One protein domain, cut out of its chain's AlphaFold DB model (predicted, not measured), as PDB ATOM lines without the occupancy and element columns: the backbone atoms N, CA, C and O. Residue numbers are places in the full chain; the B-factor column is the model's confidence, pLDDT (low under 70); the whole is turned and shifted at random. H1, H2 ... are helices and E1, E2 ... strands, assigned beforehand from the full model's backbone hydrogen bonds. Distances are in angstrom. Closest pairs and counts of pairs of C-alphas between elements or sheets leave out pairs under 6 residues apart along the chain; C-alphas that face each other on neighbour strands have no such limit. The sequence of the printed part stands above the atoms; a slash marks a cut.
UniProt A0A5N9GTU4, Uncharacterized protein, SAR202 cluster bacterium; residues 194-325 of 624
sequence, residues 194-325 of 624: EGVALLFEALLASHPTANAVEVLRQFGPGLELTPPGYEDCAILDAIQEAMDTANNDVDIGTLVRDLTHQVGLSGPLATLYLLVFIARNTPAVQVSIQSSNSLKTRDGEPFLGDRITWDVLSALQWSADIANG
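This is residues 194 to 325 of the 624 residues of an uncharacterized protein of SAR202 cluster bacterium (UniProt A0A5N9GTU4). Helix H5 makes the core, with H1 side by side with it, H3 and H4 packed on it at crossed angles, and H2 crossing H1 on the side away from H5. Strand E2 and a long unnamed stretch, residues 290 to 321, loop along one side before H6. The 132 printed residues hold six named helices and two named strands, in the order H1 H2 H3 E1 H4 H5 E2 H6; the class is mostly helix, and no two named strands pair. The whole is compact, with a radius of gyration of the C-alphas of 14.1 A and spans of 39 by 36 by 26 A.

H5, residues 267 to 280, is the hub. H1, residues 194 to 204, touches it at a shallow tilt of 5 degrees, the same way; their closest C-alphas, of Val 196 and Leu 269, are 6.3 A apart. H2, residues 210 to 219, touches H1 about perpendicular, at 77 degrees, the closest C-alphas being those of Leu 198 and Ala 212, 4.7 A apart. H3, residues 234 to 245, touches H5 with residues 235 to 239 alone, about perpendicular at 76 degrees; the closest C-alphas, of Leu 236 and Phe 277, are 6.3 A apart. H4, residues 252 to 261, touches H5 at a steep tilt of 56 degrees, opposite ways, closest at the C-alphas of Thr 260 and Gly 267, 5.8 A. H6, residues 322 to 325, touches H4, closest at the C-alphas of Ile 252 and Ala 323, 7.2 A. E1, residues 249 to 251, and E2, residues 285 to 289, pair with no named strand; residues 287 to 288 of E2 pair antiparallel with residues 307 to 308. Every O i to N i+4 pair is within hydrogen-bond range in H1, H2, H3, H4 and H5; H6 is too short for one.

H5 is 20.2 A long, H3 16.1 A, H1 15.4 A and E2 13.3 A. H1 begins at C-alpha 194 (81.347, 115.174, 73.573), and H6 ends at C-alpha 325 (75.382, 101.190, 85.849).

The C-alphas farthest apart, of Ala 210 and Asn 247, are 40.3 A apart. The printed part has no cut. The links H2 to H3 and E2 to H6 are long. Residues 227 to 231 have pLDDT under 70.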
ATOM      1  N   GLU A 194      82.321 115.118  74.669       92.12
ATOM      2  CA  GLU A 194      81.347 115.174  73.573       92.12
ATOM      3  C   GLU A 194      81.887 114.455  72.329       92.12
ATOM      4  O   GLU A 194      81.177 113.653  71.714       92.12
ATOM      5  N   GLY A 195      83.170 114.634  72.014       93.38
ATOM      6  CA  GLY A 195      83.867 113.884  70.974       93.38
ATOM      7  C   GLY A 195      83.836 112.374  71.224       93.38
ATOM      8  O   GLY A 195      83.569 111.603  70.302       93.38
ATOM      9  N   VAL A 196      84.002 111.932  72.478       93.81
ATOM     10  CA  VAL A 196      83.856 110.507  72.844       93.81
ATOM     11  C   VAL A 196      82.424 109.999  72.615       93.81
ATOM     12  O   VAL A 196      82.246 108.880  72.131       93.81
ATOM     13  N   ALA A 197      81.399 110.811  72.895       93.56
ATOM     14  CA  ALA A 197      80.006 110.453  72.610       93.56
ATOM     15  C   ALA A 197      79.760 110.243  71.105       93.56
ATOM     16  O   ALA A 197      79.081 109.295  70.703       93.56
ATOM     17  N   LEU A 198      80.350 111.100  70.268       94.69
ATOM     18  CA  LEU A 198      80.288 110.974  68.810       94.69
ATOM     19  C   LEU A 198      81.061 109.746  68.308       94.69
ATOM     20  O   LEU A 198      80.593 109.077  67.391       94.69
ATOM     21  N   LEU A 199      82.191 109.398  68.931       94.44
ATOM     22  CA  LEU A 199      82.915 108.157  68.631       94.44
ATOM     23  C   LEU A 199      82.091 106.910  68.975       94.44
ATOM     24  O   LEU A 199      82.033 105.986  68.164       94.44
ATOM     25  N   PHE A 200      81.414 106.894  70.129       92.94
ATOM     26  CA  PHE A 200      80.478 105.822  70.487       92.94
ATOM     27  C   PHE A 200      79.404 105.645  69.410       92.94
ATOM     28  O   PHE A 200      79.142 104.529  68.959       92.94
ATOM     29  N   GLU A 201      78.798 106.747  68.968       92.00
ATOM     30  CA  GLU A 201      77.792 106.707  67.915       92.00
ATOM     31  C   GLU A 201      78.374 106.177  66.600       92.00
ATOM     32  O   GLU A 201      77.781 105.289  65.996       92.00
ATOM     33  N   ALA A 202      79.539 106.670  66.180       92.38
ATOM     34  CA  ALA A 202      80.183 106.270  64.933       92.38
ATOM     35  C   ALA A 202      80.505 104.771  64.881       92.38
ATOM     36  O   ALA A 202      80.382 104.153  63.826       92.38
ATOM     37  N   LEU A 203      80.935 104.213  66.015       89.88
ATOM     38  CA  LEU A 203      81.389 102.829  66.122       89.88
ATOM     39  C   LEU A 203      80.240 101.841  66.339       89.88
ATOM     40  O   LEU A 203      80.312 100.723  65.839       89.88
ATOM     41  N   LEU A 204      79.210 102.228  67.099       88.44
ATOM     42  CA  LEU A 204      78.213 101.285  67.622       88.44
ATOM     43  C   LEU A 204      76.781 101.548  67.134       88.44
ATOM     44  O   LEU A 204      75.919 100.690  67.314       88.44
ATOM     45  N   ALA A 205      76.482 102.695  66.512       83.88
ATOM     46  CA  ALA A 205      75.165 102.930  65.916       83.88
ATOM     47  C   ALA A 205      74.952 102.098  64.645       83.88
ATOM     48  O   ALA A 205      75.829 102.034  63.790       83.88
ATOM     49  N   SER A 206      73.727 101.607  64.432       77.75
ATOM     50  CA  SER A 206      73.329 101.028  63.136       77.75
ATOM     51  C   SER A 206      73.383 102.057  61.999       77.75
ATOM     52  O   SER A 206      73.716 101.728  60.862       77.75
ATOM     53  N   HIS A 207      73.064 103.318  62.312       80.31
ATOM     54  CA  HIS A 207      73.067 104.442  61.377       80.31
ATOM     55  C   HIS A 207      73.730 105.664  62.028       80.31
ATOM     56  O   HIS A 207      73.034 106.477  62.642       80.31
ATOM     57  N   PRO A 208      75.066 105.787  61.955       86.94
ATOM     58  CA  PRO A 208      75.774 106.920  62.537       86.94
ATOM     59  C   PRO A 208      75.526 108.206  61.741       86.94
ATOM     60  O   PRO A 208      75.391 108.189  60.513       86.94
ATOM     61  N   THR A 209      75.493 109.346  62.429       91.38
ATOM     62  CA  THR A 209      75.406 110.659  61.786       91.38
ATOM     63  C   THR A 209      76.684 110.993  61.019       91.38
ATOM     64  O   THR A 209      77.780 110.532  61.337       91.38
ATOM     65  N   ALA A 210      76.570 111.871  60.016       92.62
ATOM     66  CA  ALA A 210      77.729 112.333  59.248       92.62
ATOM     67  C   ALA A 210      78.807 112.988  60.135       92.62
ATOM     68  O   ALA A 210      79.993 112.858  59.848       92.62
ATOM     69  N   ASN A 211      78.395 113.653  61.221       93.94
ATOM     70  CA  ASN A 211      79.311 114.241  62.193       93.94
ATOM     71  C   ASN A 211      80.094 113.159  62.953       93.94
ATOM     72  O   ASN A 211      81.316 113.226  63.025       93.94
ATOM     73  N   ALA A 212      79.407 112.125  63.449       93.00
ATOM     74  CA  ALA A 212      80.038 111.002  64.136       93.00
ATOM     75  C   ALA A 212      81.071 110.286  63.243       93.00
ATOM     76  O   ALA A 212      82.203 110.045  63.661       93.00
ATOM     77  N   VAL A 213      80.721 110.022  61.979       93.19
ATOM     78  CA  VAL A 213      81.638 109.399  61.005       93.19
ATOM     79  C   VAL A 213      82.885 110.259  60.761       93.19
ATOM     80  O   VAL A 213      83.993 109.730  60.671       93.19
ATOM     81  N   GLU A 214      82.732 111.581  60.673       93.94
ATOM     82  CA  GLU A 214      83.860 112.498  60.494       93.94
ATOM     83  C   GLU A 214      84.767 112.547  61.732       93.94
ATOM     84  O   GLU A 214      85.989 112.517  61.588       93.94
ATOM     85  N   VAL A 215      84.195 112.530  62.939       94.31
ATOM     86  CA  VAL A 215      84.964 112.411  64.189       94.31
ATOM     87  C   VAL A 215      85.751 111.097  64.215       94.31
ATOM     88  O   VAL A 215      86.954 111.108  64.472       94.31
ATOM     89  N   LEU A 216      85.142 109.963  63.853       93.69
ATOM     90  CA  LEU A 216      85.865 108.687  63.763       93.69
ATOM     91  C   LEU A 216      87.016 108.742  62.749       93.69
ATOM     92  O   LEU A 216      88.089 108.205  63.005       93.69
ATOM     93  N   ARG A 217      86.839 109.434  61.619       91.94
ATOM     94  CA  ARG A 217      87.905 109.621  60.624       91.94
ATOM     95  C   ARG A 217      89.079 110.445  61.164       91.94
ATOM     96  O   ARG A 217      90.214 110.222  60.748       91.94
ATOM     97  N   GLN A 218      88.805 111.411  62.038       92.62
ATOM     98  CA  GLN A 218      89.798 112.329  62.598       92.62
ATOM     99  C   GLN A 218      90.575 111.726  63.774       92.62
ATOM    100  O   GLN A 218      91.795 111.861  63.823       92.62
ATOM    101  N   PHE A 219      89.882 111.057  64.696       93.06
ATOM    102  CA  PHE A 219      90.466 110.546  65.943       93.06
ATOM    103  C   PHE A 219      90.750 109.041  65.905       93.06
ATOM    104  O   PHE A 219      91.650 108.558  66.587       93.06
ATOM    105  N   GLY A 220      90.012 108.286  65.089       90.25
ATOM    106  CA  GLY A 220      90.065 106.827  65.042       90.25
ATOM    107  C   GLY A 220      91.448 106.225  64.773       90.25
ATOM    108  O   GLY A 220      91.765 105.234  65.426       90.25
ATOM    109  N   PRO A 221      92.294 106.782  63.882       89.62
ATOM    110  CA  PRO A 221      93.647 106.265  63.674       89.62
ATOM    111  C   PRO A 221      94.543 106.363  64.915       89.62
ATOM    112  O   PRO A 221      95.195 105.383  65.255       89.62
ATOM    113  N   GLY A 222      94.551 107.506  65.613       89.00
ATOM    114  CA  GLY A 222      95.380 107.698  66.814       89.00
ATOM    115  C   GLY A 222      94.852 106.963  68.050       89.00
ATOM    116  O   GLY A 222      95.609 106.692  68.976       89.00
ATOM    117  N   LEU A 223      93.565 106.601  68.046       90.31
ATOM    118  CA  LEU A 223      92.943 105.715  69.033       90.31
ATOM    119  C   LEU A 223      93.020 104.229  68.644       90.31
ATOM    120  O   LEU A 223      92.496 103.391  69.362       90.31
ATOM    121  N   GLU A 224      93.581 103.880  67.484       89.38
ATOM    122  CA  GLU A 224      93.584 102.497  66.976       89.38
ATOM    123  C   GLU A 224      92.162 101.886  66.837       89.38
ATOM    124  O   GLU A 224      91.974 100.677  66.770       89.38
ATOM    125  N   LEU A 225      91.128 102.729  66.714       86.88
ATOM    126  CA  LEU A 225      89.713 102.340  66.590       86.88
ATOM    127  C   LEU A 225      89.228 102.284  65.131       86.88
ATOM    128  O   LEU A 225      88.026 102.330  64.871       86.88
ATOM    129  N   THR A 226      90.141 102.226  64.159       82.75
ATOM    130  CA  THR A 226      89.826 102.114  62.721       82.75
ATOM    131  C   THR A 226      90.643 100.991  62.080       82.75
ATOM    132  O   THR A 226      91.803 100.826  62.452       82.75
ATOM    133  N   PRO A 227      90.105 100.215  61.113       57.69
ATOM    134  CA  PRO A 227      90.851  99.120  60.497       57.69
ATOM    135  C   PRO A 227      92.135  99.613  59.803       57.69
ATOM    136  O   PRO A 227      92.089 100.633  59.110       57.69
ATOM    137  N   PRO A 228      93.259  98.877  59.915       50.41
ATOM    138  CA  PRO A 228      93.391  97.559  60.549       50.41
ATOM    139  C   PRO A 228      93.576  97.583  62.082       50.41
ATOM    140  O   PRO A 228      93.638  96.521  62.687       50.41
ATOM    141  N   GLY A 229      93.619  98.758  62.721       56.06
ATOM    142  CA  GLY A 229      93.987  98.972  64.132       56.06
ATOM    143  C   GLY A 229      93.143  98.261  65.196       56.06
ATOM    144  O   GLY A 229      93.568  98.185  66.341       56.06
ATOM    145  N   TYR A 230      92.010  97.651  64.833       62.66
ATOM    146  CA  TYR A 230      91.245  96.816  65.764       62.66
ATOM    147  C   TYR A 230      92.006  95.572  66.239       62.66
ATOM    148  O   TYR A 230      91.686  95.057  67.307       62.66
ATOM    149  N   GLU A 231      92.946  95.045  65.448       64.56
ATOM    150  CA  GLU A 231      93.588  93.753  65.729       64.56
ATOM    151  C   GLU A 231      94.760  93.851  66.717       64.56
ATOM    152  O   GLU A 231      94.923  92.926  67.506       64.56
ATOM    153  N   ASP A 232      95.480  94.979  66.742       71.12
ATOM    154  CA  ASP A 232      96.700  95.196  67.543       71.12
ATOM    155  C   ASP A 232      96.542  96.356  68.556       71.12
ATOM    156  O   ASP A 232      97.481  97.111  68.802       71.12
ATOM    157  N   CYS A 233      95.339  96.548  69.114       86.88
ATOM    158  CA  CYS A 233      95.077  97.652  70.042       86.88
ATOM    159  C   CYS A 233      95.495  97.314  71.481       86.88
ATOM    160  O   CYS A 233      94.831  96.527  72.164       86.88
ATOM    161  N   ALA A 234      96.524  98.003  71.986       88.19
ATOM    162  CA  ALA A 234      97.115  97.739  73.303       88.19
ATOM    163  C   ALA A 234      96.122  97.885  74.475       88.19
ATOM    164  O   ALA A 234      96.242  97.207  75.495       88.19
ATOM    165  N   ILE A 235      95.122  98.762  74.344       92.06
ATOM    166  CA  ILE A 235      94.094  98.965  75.378       92.06
ATOM    167  C   ILE A 235      93.119  97.787  75.412       92.06
ATOM    168  O   ILE A 235      92.708  97.353  76.488       92.06
ATOM    169  N   LEU A 236      92.747  97.257  74.245       90.75
ATOM    170  CA  LEU A 236      91.874  96.088  74.161       90.75
ATOM    171  C   LEU A 236      92.604  94.835  74.664       90.75
ATOM    172  O   LEU A 236      91.990  94.025  75.359       90.75
ATOM    173  N   ASP A 237      93.909  94.732  74.409       89.75
ATOM    174  CA  ASP A 237      94.763  93.687  74.985       89.75
ATOM    175  C   ASP A 237      94.854  93.803  76.512       89.75
ATOM    176  O   ASP A 237      94.760  92.795  77.207       89.75
ATOM    177  N   ALA A 238      94.941  95.021  77.061       91.06
ATOM    178  CA  ALA A 238      94.919  95.239  78.509       91.06
ATOM    179  C   ALA A 238      93.578  94.825  79.148       91.06
ATOM    180  O   ALA A 238      93.558  94.268  80.247       91.06
ATOM    181  N   ILE A 239      92.449  95.051  78.460       92.62
ATOM    182  CA  ILE A 239      91.133  94.560  78.906       92.62
ATOM    183  C   ILE A 239      91.100  93.025  78.884       92.62
ATOM    184  O   ILE A 239      90.624  92.413  79.843       92.62
ATOM    185  N   GLN A 240      91.641  92.398  77.836       90.69
ATOM    186  CA  GLN A 240      91.740  90.939  77.748       90.69
ATOM    187  C   GLN A 240      92.640  90.358  78.850       90.69
ATOM    188  O   GLN A 240      92.259  89.389  79.502       90.69
ATOM    189  N   GLU A 241      93.798  90.963  79.116       91.31
ATOM    190  CA  GLU A 241      94.709  90.535  80.182       91.31
ATOM    191  C   GLU A 241      94.060  90.670  81.569       91.31
ATOM    192  O   GLU A 241      94.204  89.782  82.419       91.31
ATOM    193  N   ALA A 242      93.291  91.740  81.796       91.06
ATOM    194  CA  ALA A 242      92.512  91.907  83.019       91.06
ATOM    195  C   ALA A 242      91.463  90.793  83.175       91.06
ATOM    196  O   ALA A 242      91.316  90.239  84.269       91.06
ATOM    197  N   MET A 243      90.788  90.408  82.083       91.88
ATOM    198  CA  MET A 243      89.885  89.253  82.069       91.88
ATOM    199  C   MET A 243      90.603  87.951  82.394       91.88
ATOM    200  O   MET A 243      90.165  87.230  83.292       91.88
ATOM    201  N   ASP A 244      91.717  87.664  81.731       89.75
ATOM    202  CA  ASP A 244      92.476  86.433  81.950       89.75
ATOM    203  C   ASP A 244      92.977  86.338  83.401       89.75
ATOM    204  O   ASP A 244      92.894  85.280  84.034       89.75
ATOM    205  N   THR A 245      93.412  87.466  83.971       91.62
ATOM    206  CA  THR A 245      93.881  87.569  85.361       91.62
ATOM    207  C   THR A 245      92.757  87.341  86.373       91.62
ATOM    208  O   THR A 245      92.969  86.690  87.399       91.62
ATOM    209  N   ALA A 246      91.549  87.828  86.083       88.75
ATOM    210  CA  ALA A 246      90.377  87.667  86.940       88.75
ATOM    211  C   ALA A 246      89.570  86.389  86.641       88.75
ATOM    212  O   ALA A 246      88.418  86.275  87.055       88.75
ATOM    213  N   ASN A 247      90.144  85.415  85.921       86.19
ATOM    214  CA  ASN A 247      89.467  84.173  85.531       86.19
ATOM    215  C   ASN A 247      88.146  84.419  84.765       86.19
ATOM    216  O   ASN A 247      87.161  83.699  84.944       86.19
ATOM    217  N   ASN A 248      88.159  85.420  83.884       86.50
ATOM    218  CA  ASN A 248      87.050  85.884  83.055       86.50
ATOM    219  C   ASN A 248      85.845  86.450  83.820       86.50
ATOM    220  O   ASN A 248      84.721  86.360  83.322       86.50
ATOM    221  N   ASP A 249      86.068  87.006  85.008       88.62
ATOM    222  CA  ASP A 249      85.030  87.629  85.830       88.62
ATOM    223  C   ASP A 249      85.582  88.917  86.465       88.62
ATOM    224  O   ASP A 249      86.168  88.906  87.548       88.62
ATOM    225  N   VAL A 250      85.493  90.028  85.729       93.19
ATOM    226  CA  VAL A 250      86.147  91.301  86.073       93.19
ATOM    227  C   VAL A 250      85.126  92.316  86.564       93.19
ATOM    228  O   VAL A 250      84.194  92.665  85.845       93.19
ATOM    229  N   ASP A 251      85.352  92.868  87.755       93.44
ATOM    230  CA  ASP A 251      84.614  94.031  88.254       93.44
ATOM    231  C   ASP A 251      84.886  95.269  87.381       93.44
ATOM    232  O   ASP A 251      86.030  95.709  87.231       93.44
ATOM    233  N   ILE A 252      83.831  95.842  86.798       92.06
ATOM    234  CA  ILE A 252      83.954  96.948  85.839       92.06
ATOM    235  C   ILE A 252      84.408  98.231  86.522       92.06
ATOM    236  O   ILE A 252      85.172  98.990  85.927       92.06
ATOM    237  N   GLY A 253      83.998  98.463  87.772       89.25
ATOM    238  CA  GLY A 253      84.469  99.608  88.550       89.25
ATOM    239  C   GLY A 253      85.992  99.603  88.688       89.25
ATOM    240  O   GLY A 253      86.649 100.613  88.438       89.25
ATOM    241  N   THR A 254      86.560  98.442  89.011       90.38
ATOM    242  CA  THR A 254      88.004  98.208  89.106       90.38
ATOM    243  C   THR A 254      88.682  98.349  87.748       90.38
ATOM    244  O   THR A 254      89.656  99.090  87.639       90.38
ATOM    245  N   LEU A 255      88.139  97.722  86.699       92.25
ATOM    246  CA  LEU A 255      88.698  97.791  85.347       92.25
ATOM    247  C   LEU A 255      88.740  99.223  84.804       92.25
ATOM    248  O   LEU A 255      89.783  99.683  84.345       92.25
ATOM    249  N   VAL A 256      87.625  99.955  84.880       91.38
ATOM    250  CA  VAL A 256      87.544 101.345  84.407       91.38
ATOM    251  C   VAL A 256      88.470 102.237  85.225       91.38
ATOM    252  O   VAL A 256      89.150 103.083  84.646       91.38
ATOM    253  N   ARG A 257      88.563 102.032  86.544       88.88
ATOM    254  CA  ARG A 257      89.512 102.755  87.400       88.88
ATOM    255  C   ARG A 257      90.959 102.487  86.987       88.88
ATOM    256  O   ARG A 257      91.745 103.429  86.942       88.88
ATOM    257  N   ASP A 258      91.314 101.246  86.677       89.62
ATOM    258  CA  ASP A 258      92.681 100.879  86.308       89.62
ATOM    259  C   ASP A 258      93.046 101.424  84.912       89.62
ATOM    260  O   ASP A 258      94.081 102.076  84.760       89.62
ATOM    261  N   LEU A 259      92.143 101.318  83.929       91.19
ATOM    262  CA  LEU A 259      92.281 101.988  82.625       91.19
ATOM    263  C   LEU A 259      92.382 103.520  82.757       91.19
ATOM    264  O   LEU A 259      93.087 104.188  82.003       91.19
ATOM    265  N   THR A 260      91.692 104.094  83.738       89.88
ATOM    266  CA  THR A 260      91.683 105.540  83.959       89.88
ATOM    267  C   THR A 260      92.964 106.024  84.638       89.88
ATOM    268  O   THR A 260      93.633 106.939  84.162       89.88
ATOM    269  N   HIS A 261      93.343 105.410  85.759       86.19
ATOM    270  CA  HIS A 261      94.390 105.937  86.633       86.19
ATOM    271  C   HIS A 261      95.751 105.250  86.496       86.19
ATOM    272  O   HIS A 261      96.736 105.852  86.933       86.19
ATOM    273  N   GLN A 262      95.821 104.036  85.941       86.06
ATOM    274  CA  GLN A 262      97.090 103.347  85.663       86.06
ATOM    275  C   GLN A 262      97.502 103.530  84.201       86.06
ATOM    276  O   GLN A 262      98.657 103.839  83.933       86.06
ATOM    277  N   VAL A 263      96.552 103.394  83.268       88.69
ATOM    278  CA  VAL A 263      96.815 103.547  81.826       88.69
ATOM    279  C   VAL A 263      96.740 105.013  81.372       88.69
ATOM    280  O   VAL A 263      97.449 105.405  80.450       88.69
ATOM    281  N   GLY A 264      95.929 105.840  82.039       88.56
ATOM    282  CA  GLY A 264      95.847 107.281  81.781       88.56
ATOM    283  C   GLY A 264      94.762 107.700  80.789       88.56
ATOM    284  O   GLY A 264      94.816 108.813  80.273       88.56
ATOM    285  N   LEU A 265      93.770 106.850  80.509       90.94
ATOM    286  CA  LEU A 265      92.622 107.223  79.675       90.94
ATOM    287  C   LEU A 265      91.648 108.120  80.447       90.94
ATOM    288  O   LEU A 265      91.497 107.971  81.656       90.94
ATOM    289  N   SER A 266      90.926 109.010  79.759       89.88
ATOM    290  CA  SER A 266      89.791 109.705  80.380       89.88
ATOM    291  C   SER A 266      88.674 108.706  80.721       89.88
ATOM    292  O   SER A 266      88.499 107.706  80.025       89.88
ATOM    293  N   GLY A 267      87.883 108.960  81.770       88.62
ATOM    294  CA  GLY A 267      86.784 108.060  82.166       88.62
ATOM    295  C   GLY A 267      85.799 107.725  81.025       88.62
ATOM    296  O   GLY A 267      85.492 106.545  80.815       88.62
ATOM    297  N   PRO A 268      85.342 108.718  80.230       91.19
ATOM    298  CA  PRO A 268      84.550 108.462  79.029       91.19
ATOM    299  C   PRO A 268      85.271 107.561  78.020       91.19
ATOM    300  O   PRO A 268      84.663 106.640  77.479       91.19
ATOM    301  N   LEU A 269      86.567 107.784  77.787       92.31
ATOM    302  CA  LEU A 269      87.344 107.013  76.819       92.31
ATOM    303  C   LEU A 269      87.557 105.564  77.284       92.31
ATOM    304  O   LEU A 269      87.353 104.642  76.499       92.31
ATOM    305  N   ALA A 270      87.863 105.340  78.565       92.56
ATOM    306  CA  ALA A 270      87.936 104.002  79.158       92.56
ATOM    307  C   ALA A 270      86.608 103.237  79.006       92.56
ATOM    308  O   ALA A 270      86.596 102.063  78.634       92.56
ATOM    309  N   THR A 271      85.480 103.924  79.220       92.88
ATOM    310  CA  THR A 271      84.140 103.351  79.009       92.88
ATOM    311  C   THR A 271      83.899 103.012  77.537       92.88
ATOM    312  O   THR A 271      83.370 101.944  77.237       92.88
ATOM    313  N   LEU A 272      84.316 103.875  76.603       93.81
ATOM    314  CA  LEU A 272      84.212 103.601  75.168       93.81
ATOM    315  C   LEU A 272      84.987 102.332  74.782       93.81
ATOM    316  O   LEU A 272      84.413 101.468  74.125       93.81
ATOM    317  N   TYR A 273      86.245 102.185  75.215       93.31
ATOM    318  CA  TYR A 273      87.041 100.986  74.921       93.31
ATOM    319  C   TYR A 273      86.412  99.710  75.482       93.31
ATOM    320  O   TYR A 273      86.394  98.699  74.785       93.31
ATOM    321  N   LEU A 274      85.827  99.757  76.684       93.19
ATOM    322  CA  LEU A 274      85.063  98.634  77.235       93.19
ATOM    323  C   LEU A 274      83.888  98.244  76.324       93.19
ATOM    324  O   LEU A 274      83.694  97.065  76.032       93.19
ATOM    325  N   LEU A 275      83.106  99.213  75.842       92.62
ATOM    326  CA  LEU A 275      81.966  98.928  74.963       92.62
ATOM    327  C   LEU A 275      82.411  98.441  73.575       92.62
ATOM    328  O   LEU A 275      81.784  97.546  73.012       92.62
ATOM    329  N   VAL A 276      83.517  98.970  73.045       91.44
ATOM    330  CA  VAL A 276      84.138  98.476  71.805       91.44
ATOM    331  C   VAL A 276      84.646  97.044  71.976       91.44
ATOM    332  O   VAL A 276      84.467  96.222  71.079       91.44
ATOM    333  N   PHE A 277      85.232  96.715  73.128       91.12
ATOM    334  CA  PHE A 277      85.665  95.357  73.448       91.12
ATOM    335  C   PHE A 277      84.485  94.373  73.417       91.12
ATOM    336  O   PHE A 277      84.572  93.320  72.788       91.12
ATOM    337  N   ILE A 278      83.338  94.757  73.990       90.25
ATOM    338  CA  ILE A 278      82.099  93.966  73.907       90.25
ATOM    339  C   ILE A 278      81.633  93.839  72.448       90.25
ATOM    340  O   ILE A 278      81.275  92.746  72.013       90.25
ATOM    341  N   ALA A 279      81.678  94.926  71.674       87.19
ATOM    342  CA  ALA A 279      81.258  94.939  70.273       87.19
ATOM    343  C   ALA A 279      82.110  94.035  69.367       87.19
ATOM    344  O   ALA A 279      81.580  93.449  68.424       87.19
ATOM    345  N   ARG A 280      83.413  93.881  69.656       84.38
ATOM    346  CA  ARG A 280      84.310  92.971  68.917       84.38
ATOM    347  C   ARG A 280      83.888  91.510  69.025       84.38
ATOM    348  O   ARG A 280      84.228  90.728  68.136       84.38
ATOM    349  N   ASN A 281      83.195  91.134  70.104       80.44
ATOM    350  CA  ASN A 281      82.680  89.783  70.341       80.44
ATOM    351  C   ASN A 281      83.741  88.670  70.149       80.44
ATOM    352  O   ASN A 281      83.433  87.548  69.743       80.44
ATOM    353  N   THR A 282      85.013  88.993  70.405       78.31
ATOM    354  CA  THR A 282      86.178  88.113  70.244       78.31
ATOM    355  C   THR A 282      87.170  88.363  71.392       78.31
ATOM    356  O   THR A 282      88.064  89.190  71.241       78.31
ATOM    357  N   PRO A 283      87.031  87.671  72.543       79.94
ATOM    358  CA  PRO A 283      86.070  86.605  72.847       79.94
ATOM    359  C   PRO A 283      84.633  87.112  73.036       79.94
ATOM    360  O   PRO A 283      84.388  88.298  73.240       79.94
ATOM    361  N   ALA A 284      83.661  86.199  72.966       84.88
ATOM    362  CA  ALA A 284      82.268  86.541  73.222       84.88
ATOM    363  C   ALA A 284      82.068  86.858  74.708       84.88
ATOM    364  O   ALA A 284      82.227  85.982  75.564       84.88
ATOM    365  N   VAL A 285      81.717  88.107  75.007       89.31
ATOM    366  CA  VAL A 285      81.604  88.636  76.369       89.31
ATOM    367  C   VAL A 285      80.255  89.300  76.611       89.31
ATOM    368  O   VAL A 285      79.544  89.690  75.684       89.31
ATOM    369  N   GLN A 286      79.907  89.419  77.885       89.00
ATOM    370  CA  GLN A 286      78.727  90.113  78.371       89.00
ATOM    371  C   GLN A 286      79.092  90.961  79.588       89.00
ATOM    372  O   GLN A 286      80.014  90.635  80.338       89.00
ATOM    373  N   VAL A 287      78.314  92.007  79.824       91.31
ATOM    374  CA  VAL A 287      78.407  92.826  81.031       91.31
ATOM    375  C   VAL A 287      77.114  92.723  81.818       91.31
ATOM    376  O   VAL A 287      76.066  93.036  81.267       91.31
ATOM    377  N   SER A 288      77.165  92.319  83.087       89.19
ATOM    378  CA  SER A 288      76.006  92.399  83.982       89.19
ATOM    379  C   SER A 288      75.706  93.850  84.358       89.19
ATOM    380  O   SER A 288      76.597  94.694  84.468       89.19
ATOM    381  N   ILE A 289      74.421  94.147  84.540       89.50
ATOM    382  CA  ILE A 289      73.937  95.491  84.855       89.50
ATOM    383  C   ILE A 289      73.474  95.538  86.311       89.50
ATOM    384  O   ILE A 289      72.768  94.647  86.791       89.50
ATOM    385  N   GLN A 290      73.814  96.620  87.010       84.62
ATOM    386  CA  GLN A 290      73.366  96.849  88.378       84.62
ATOM    387  C   GLN A 290      71.841  97.025  88.461       84.62
ATOM    388  O   GLN A 290      71.199  97.627  87.600       84.62
ATOM    389  N   SER A 291      71.241  96.572  89.564       74.88
ATOM    390  CA  SER A 291      69.785  96.670  89.779       74.88
ATOM    391  C   SER A 291      69.256  98.112  89.858       74.88
ATOM    392  O   SER A 291      68.069  98.339  89.643       74.88
ATOM    393  N   SER A 292      70.119  99.081  90.172       75.44
ATOM    394  CA  SER A 292      69.811 100.514  90.291       75.44
ATOM    395  C   SER A 292      70.343 101.348  89.121       75.44
ATOM    396  O   SER A 292      70.540 102.554  89.273       75.44
ATOM    397  N   ASN A 293      70.626 100.723  87.976       81.38
ATOM    398  CA  ASN A 293      71.183 101.423  86.824       81.38
ATOM    399  C   ASN A 293      70.206 102.473  86.253       81.38
ATOM    400  O   ASN A 293      68.986 102.355  86.367       81.38
ATOM    401  N   SER A 294      70.765 103.499  85.616       82.31
ATOM    402  CA  SER A 294      70.039 104.576  84.934       82.31
ATOM    403  C   SER A 294      70.185 104.503  83.409       82.31
ATOM    404  O   SER A 294      70.028 105.519  82.725       82.31
ATOM    405  N   LEU A 295      70.508 103.319  82.872       87.19
ATOM    406  CA  LEU A 295      70.749 103.125  81.446       87.19
ATOM    407  C   LEU A 295      69.463 103.343  80.652       87.19
ATOM    408  O   LEU A 295      68.363 102.975  81.078       87.19
ATOM    409  N   LYS A 296      69.617 103.935  79.471       87.06
ATOM    410  CA  LYS A 296      68.514 104.244  78.568       87.06
ATOM    411  C   LYS A 296      68.764 103.680  77.184       87.06
ATOM    412  O   LYS A 296      69.908 103.579  76.735       87.06
ATOM    413  N   THR A 297      67.679 103.345  76.505       85.62
ATOM    414  CA  THR A 297      67.682 103.104  75.066       85.62
ATOM    415  C   THR A 297      67.812 104.432  74.322       85.62
ATOM    416  O   THR A 297      67.588 105.505  74.889       85.62
ATOM    417  N   ARG A 298      68.156 104.387  73.033       81.00
ATOM    418  CA  ARG A 298      68.214 105.585  72.175       81.00
ATOM    419  C   ARG A 298      66.891 106.349  72.089       81.00
ATOM    420  O   ARG A 298      66.921 107.562  71.906       81.00
ATOM    421  N   ASP A 299      65.769 105.669  72.299       76.81
ATOM    422  CA  ASP A 299      64.434 106.277  72.355       76.81
ATOM    423  C   ASP A 299      64.163 107.002  73.689       76.81
ATOM    424  O   ASP A 299      63.124 107.633  73.877       76.81
ATOM    425  N   GLY A 300      65.115 106.944  74.629       80.94
ATOM    426  CA  GLY A 300      65.040 107.571  75.946       80.94
ATOM    427  C   GLY A 300      64.303 106.737  76.994       80.94
ATOM    428  O   GLY A 300      64.138 107.200  78.129       80.94
ATOM    429  N   GLU A 301      63.876 105.523  76.643       81.25
ATOM    430  CA  GLU A 301      63.224 104.587  77.558       81.25
ATOM    431  C   GLU A 301      64.244 103.900  78.481       81.25
ATOM    432  O   GLU A 301      65.411 103.760  78.113       81.25
ATOM    433  N   PRO A 302      63.850 103.456  79.688       83.50
ATOM    434  CA  PRO A 302      64.729 102.672  80.553       83.50
ATOM    435  C   PRO A 302      65.173 101.365  79.882       83.50
ATOM    436  O   PRO A 302      64.352 100.639  79.324       83.50
ATOM    437  N   PHE A 303      66.460 101.027  79.979       82.25
ATOM    438  CA  PHE A 303      66.964  99.746  79.489       82.25
ATOM    439  C   PHE A 303      66.470  98.596  80.388       82.25
ATOM    440  O   PHE A 303      66.712  98.593  81.593       82.25
ATOM    441  N   LEU A 304      65.765  97.617  79.811       73.62
ATOM    442  CA  LEU A 304      65.090  96.546  80.568       73.62
ATOM    443  C   LEU A 304      65.911  95.251  80.723       73.62
ATOM    444  O   LEU A 304      65.458  94.322  81.397       73.62
ATOM    445  N   GLY A 305      67.094  95.169  80.107       73.31
ATOM    446  CA  GLY A 305      67.958  93.988  80.167       73.31
ATOM    447  C   GLY A 305      68.734  93.862  81.484       73.31
ATOM    448  O   GLY A 305      68.931  94.834  82.208       73.31
ATOM    449  N   ASP A 306      69.185  92.642  81.787       78.31
ATOM    450  CA  ASP A 306      70.083  92.334  82.913       78.31
ATOM    451  C   ASP A 306      71.566  92.332  82.514       78.31
ATOM    452  O   ASP A 306      72.445  92.286  83.377       78.31
ATOM    453  N   ARG A 307      71.837  92.371  81.206       84.19
ATOM    454  CA  ARG A 307      73.175  92.365  80.633       84.19
ATOM    455  C   ARG A 307      73.273  93.189  79.356       84.19
ATOM    456  O   ARG A 307      72.283  93.356  78.644       84.19
ATOM    457  N   ILE A 308      74.481  93.656  79.064       86.88
ATOM    458  CA  ILE A 308      74.870  94.258  77.792       86.88
ATOM    459  C   ILE A 308      75.729  93.249  77.034       86.88
ATOM    460  O   ILE A 308      76.745  92.773  77.538       86.88
ATOM    461  N   THR A 309      75.309  92.943  75.819       86.38
ATOM    462  CA  THR A 309      75.992  92.101  74.833       86.38
ATOM    463  C   THR A 309      76.146  92.887  73.533       86.38
ATOM    464  O   THR A 309      75.567  93.963  73.376       86.38
ATOM    465  N   TRP A 310      76.943  92.377  72.595       83.44
ATOM    466  CA  TRP A 310      77.257  93.075  71.345       83.44
ATOM    467  C   TRP A 310      76.015  93.482  70.524       83.44
ATOM    468  O   TRP A 310      76.024  94.541  69.900       83.44
ATOM    469  N   ASP A 311      74.933  92.698  70.561       75.50
ATOM    470  CA  ASP A 311      73.698  92.919  69.789       75.50
ATOM    471  C   ASP A 311      72.847  94.085  70.323       75.50
ATOM    472  O   ASP A 311      72.174  94.782  69.561       75.50
ATOM    473  N   VAL A 312      72.916  94.362  71.628       83.94
ATOM    474  CA  VAL A 312      72.127  95.430  72.267       83.94
ATOM    475  C   VAL A 312      72.858  96.773  72.333       83.94
ATOM    476  O   VAL A 312      72.224  97.793  72.611       83.94
ATOM    477  N   LEU A 313      74.164  96.814  72.039       85.25
ATOM    478  CA  LEU A 313      74.961  98.052  72.065       85.25
ATOM    479  C   LEU A 313      74.422  99.126  71.113       85.25
ATOM    480  O   LEU A 313      74.428 100.308  71.454       85.25
ATOM    481  N   SER A 314      73.904  98.718  69.952       83.31
ATOM    482  CA  SER A 314      73.342  99.644  68.959       83.31
ATOM    483  C   SER A 314      72.090 100.368  69.453       83.31
ATOM    484  O   SER A 314      71.831 101.505  69.050       83.31
ATOM    485  N   ALA A 315      71.346  99.750  70.374       81.69
ATOM    486  CA  ALA A 315      70.145 100.311  70.979       81.69
ATOM    487  C   ALA A 315      70.436 101.180  72.216       81.69
ATOM    488  O   ALA A 315      69.536 101.880  72.689       81.69
ATOM    489  N   LEU A 316      71.665 101.160  72.745       87.69
ATOM    490  CA  LEU A 316      72.044 101.888  73.955       87.69
ATOM    491  C   LEU A 316      72.275 103.382  73.666       87.69
ATOM    492  O   LEU A 316      72.883 103.756  72.658       87.69
ATOM    493  N   GLN A 317      71.805 104.245  74.569       89.75
ATOM    494  CA  GLN A 317      72.106 105.676  74.555       89.75
ATOM    495  C   GLN A 317      73.409 105.960  75.308       89.75
ATOM    496  O   GLN A 317      73.587 105.503  76.438       89.75
ATOM    497  N   TRP A 318      74.293 106.770  74.716       91.44
ATOM    498  CA  TRP A 318      75.509 107.217  75.395       91.44
ATOM    499  C   TRP A 318      75.197 108.072  76.630       91.44
ATOM    500  O   TRP A 318      74.371 108.985  76.578       91.44
ATOM    501  N   SER A 319      75.920 107.830  77.723       88.38
ATOM    502  CA  SER A 319      76.040 108.767  78.837       88.38
ATOM    503  C   SER A 319      77.437 108.671  79.446       88.38
ATOM    504  O   SER A 319      78.029 107.593  79.486       88.38
ATOM    505  N   ALA A 320      77.961 109.788  79.956       77.25
ATOM    506  CA  ALA A 320      79.286 109.823  80.586       77.25
ATOM    507  C   ALA A 320      79.384 108.943  81.850       77.25
ATOM    508  O   ALA A 320      80.483 108.658  82.315       77.25
ATOM    509  N   ASP A 321      78.243 108.518  82.394       83.25
ATOM    510  CA  ASP A 321      78.132 107.715  83.608       83.25
ATOM    511  C   ASP A 321      77.685 106.268  83.323       83.25
ATOM    512  O   ASP A 321      77.308 105.568  84.262       83.25
ATOM    513  N   ILE A 322      77.735 105.792  82.062       87.44
ATOM    514  CA  ILE A 322      77.347 104.408  81.699       87.44
ATOM    515  C   ILE A 322      78.029 103.393  82.616       87.44
ATOM    516  O   ILE A 322      77.350 102.518  83.145       87.44
ATOM    517  N   ALA A 323      79.340 103.542  82.836       85.81
ATOM    518  CA  ALA A 323      80.138 102.620  83.637       85.81
ATOM    519  C   ALA A 323      79.599 102.423  85.065       85.81
ATOM    520  O   ALA A 323      79.718 101.331  85.605       85.81
ATOM    521  N   ASN A 324      78.935 103.429  85.651       85.62
ATOM    522  CA  ASN A 324      78.366 103.330  87.000       85.62
ATOM    523  C   ASN A 324      77.164 102.379  87.069       85.62
ATOM    524  O   ASN A 324      76.822 101.905  88.145       85.62
ATOM    525  N   GLY A 325      76.487 102.143  85.942       84.31
ATOM    526  CA  GLY A 325      75.382 101.190  85.849       84.31
ATOM    527  C   GLY A 325      75.831  99.757  85.569       84.31
ATOM    528  O   GLY A 325      74.991  98.856  85.586       84.31
TER     529      GLY A 325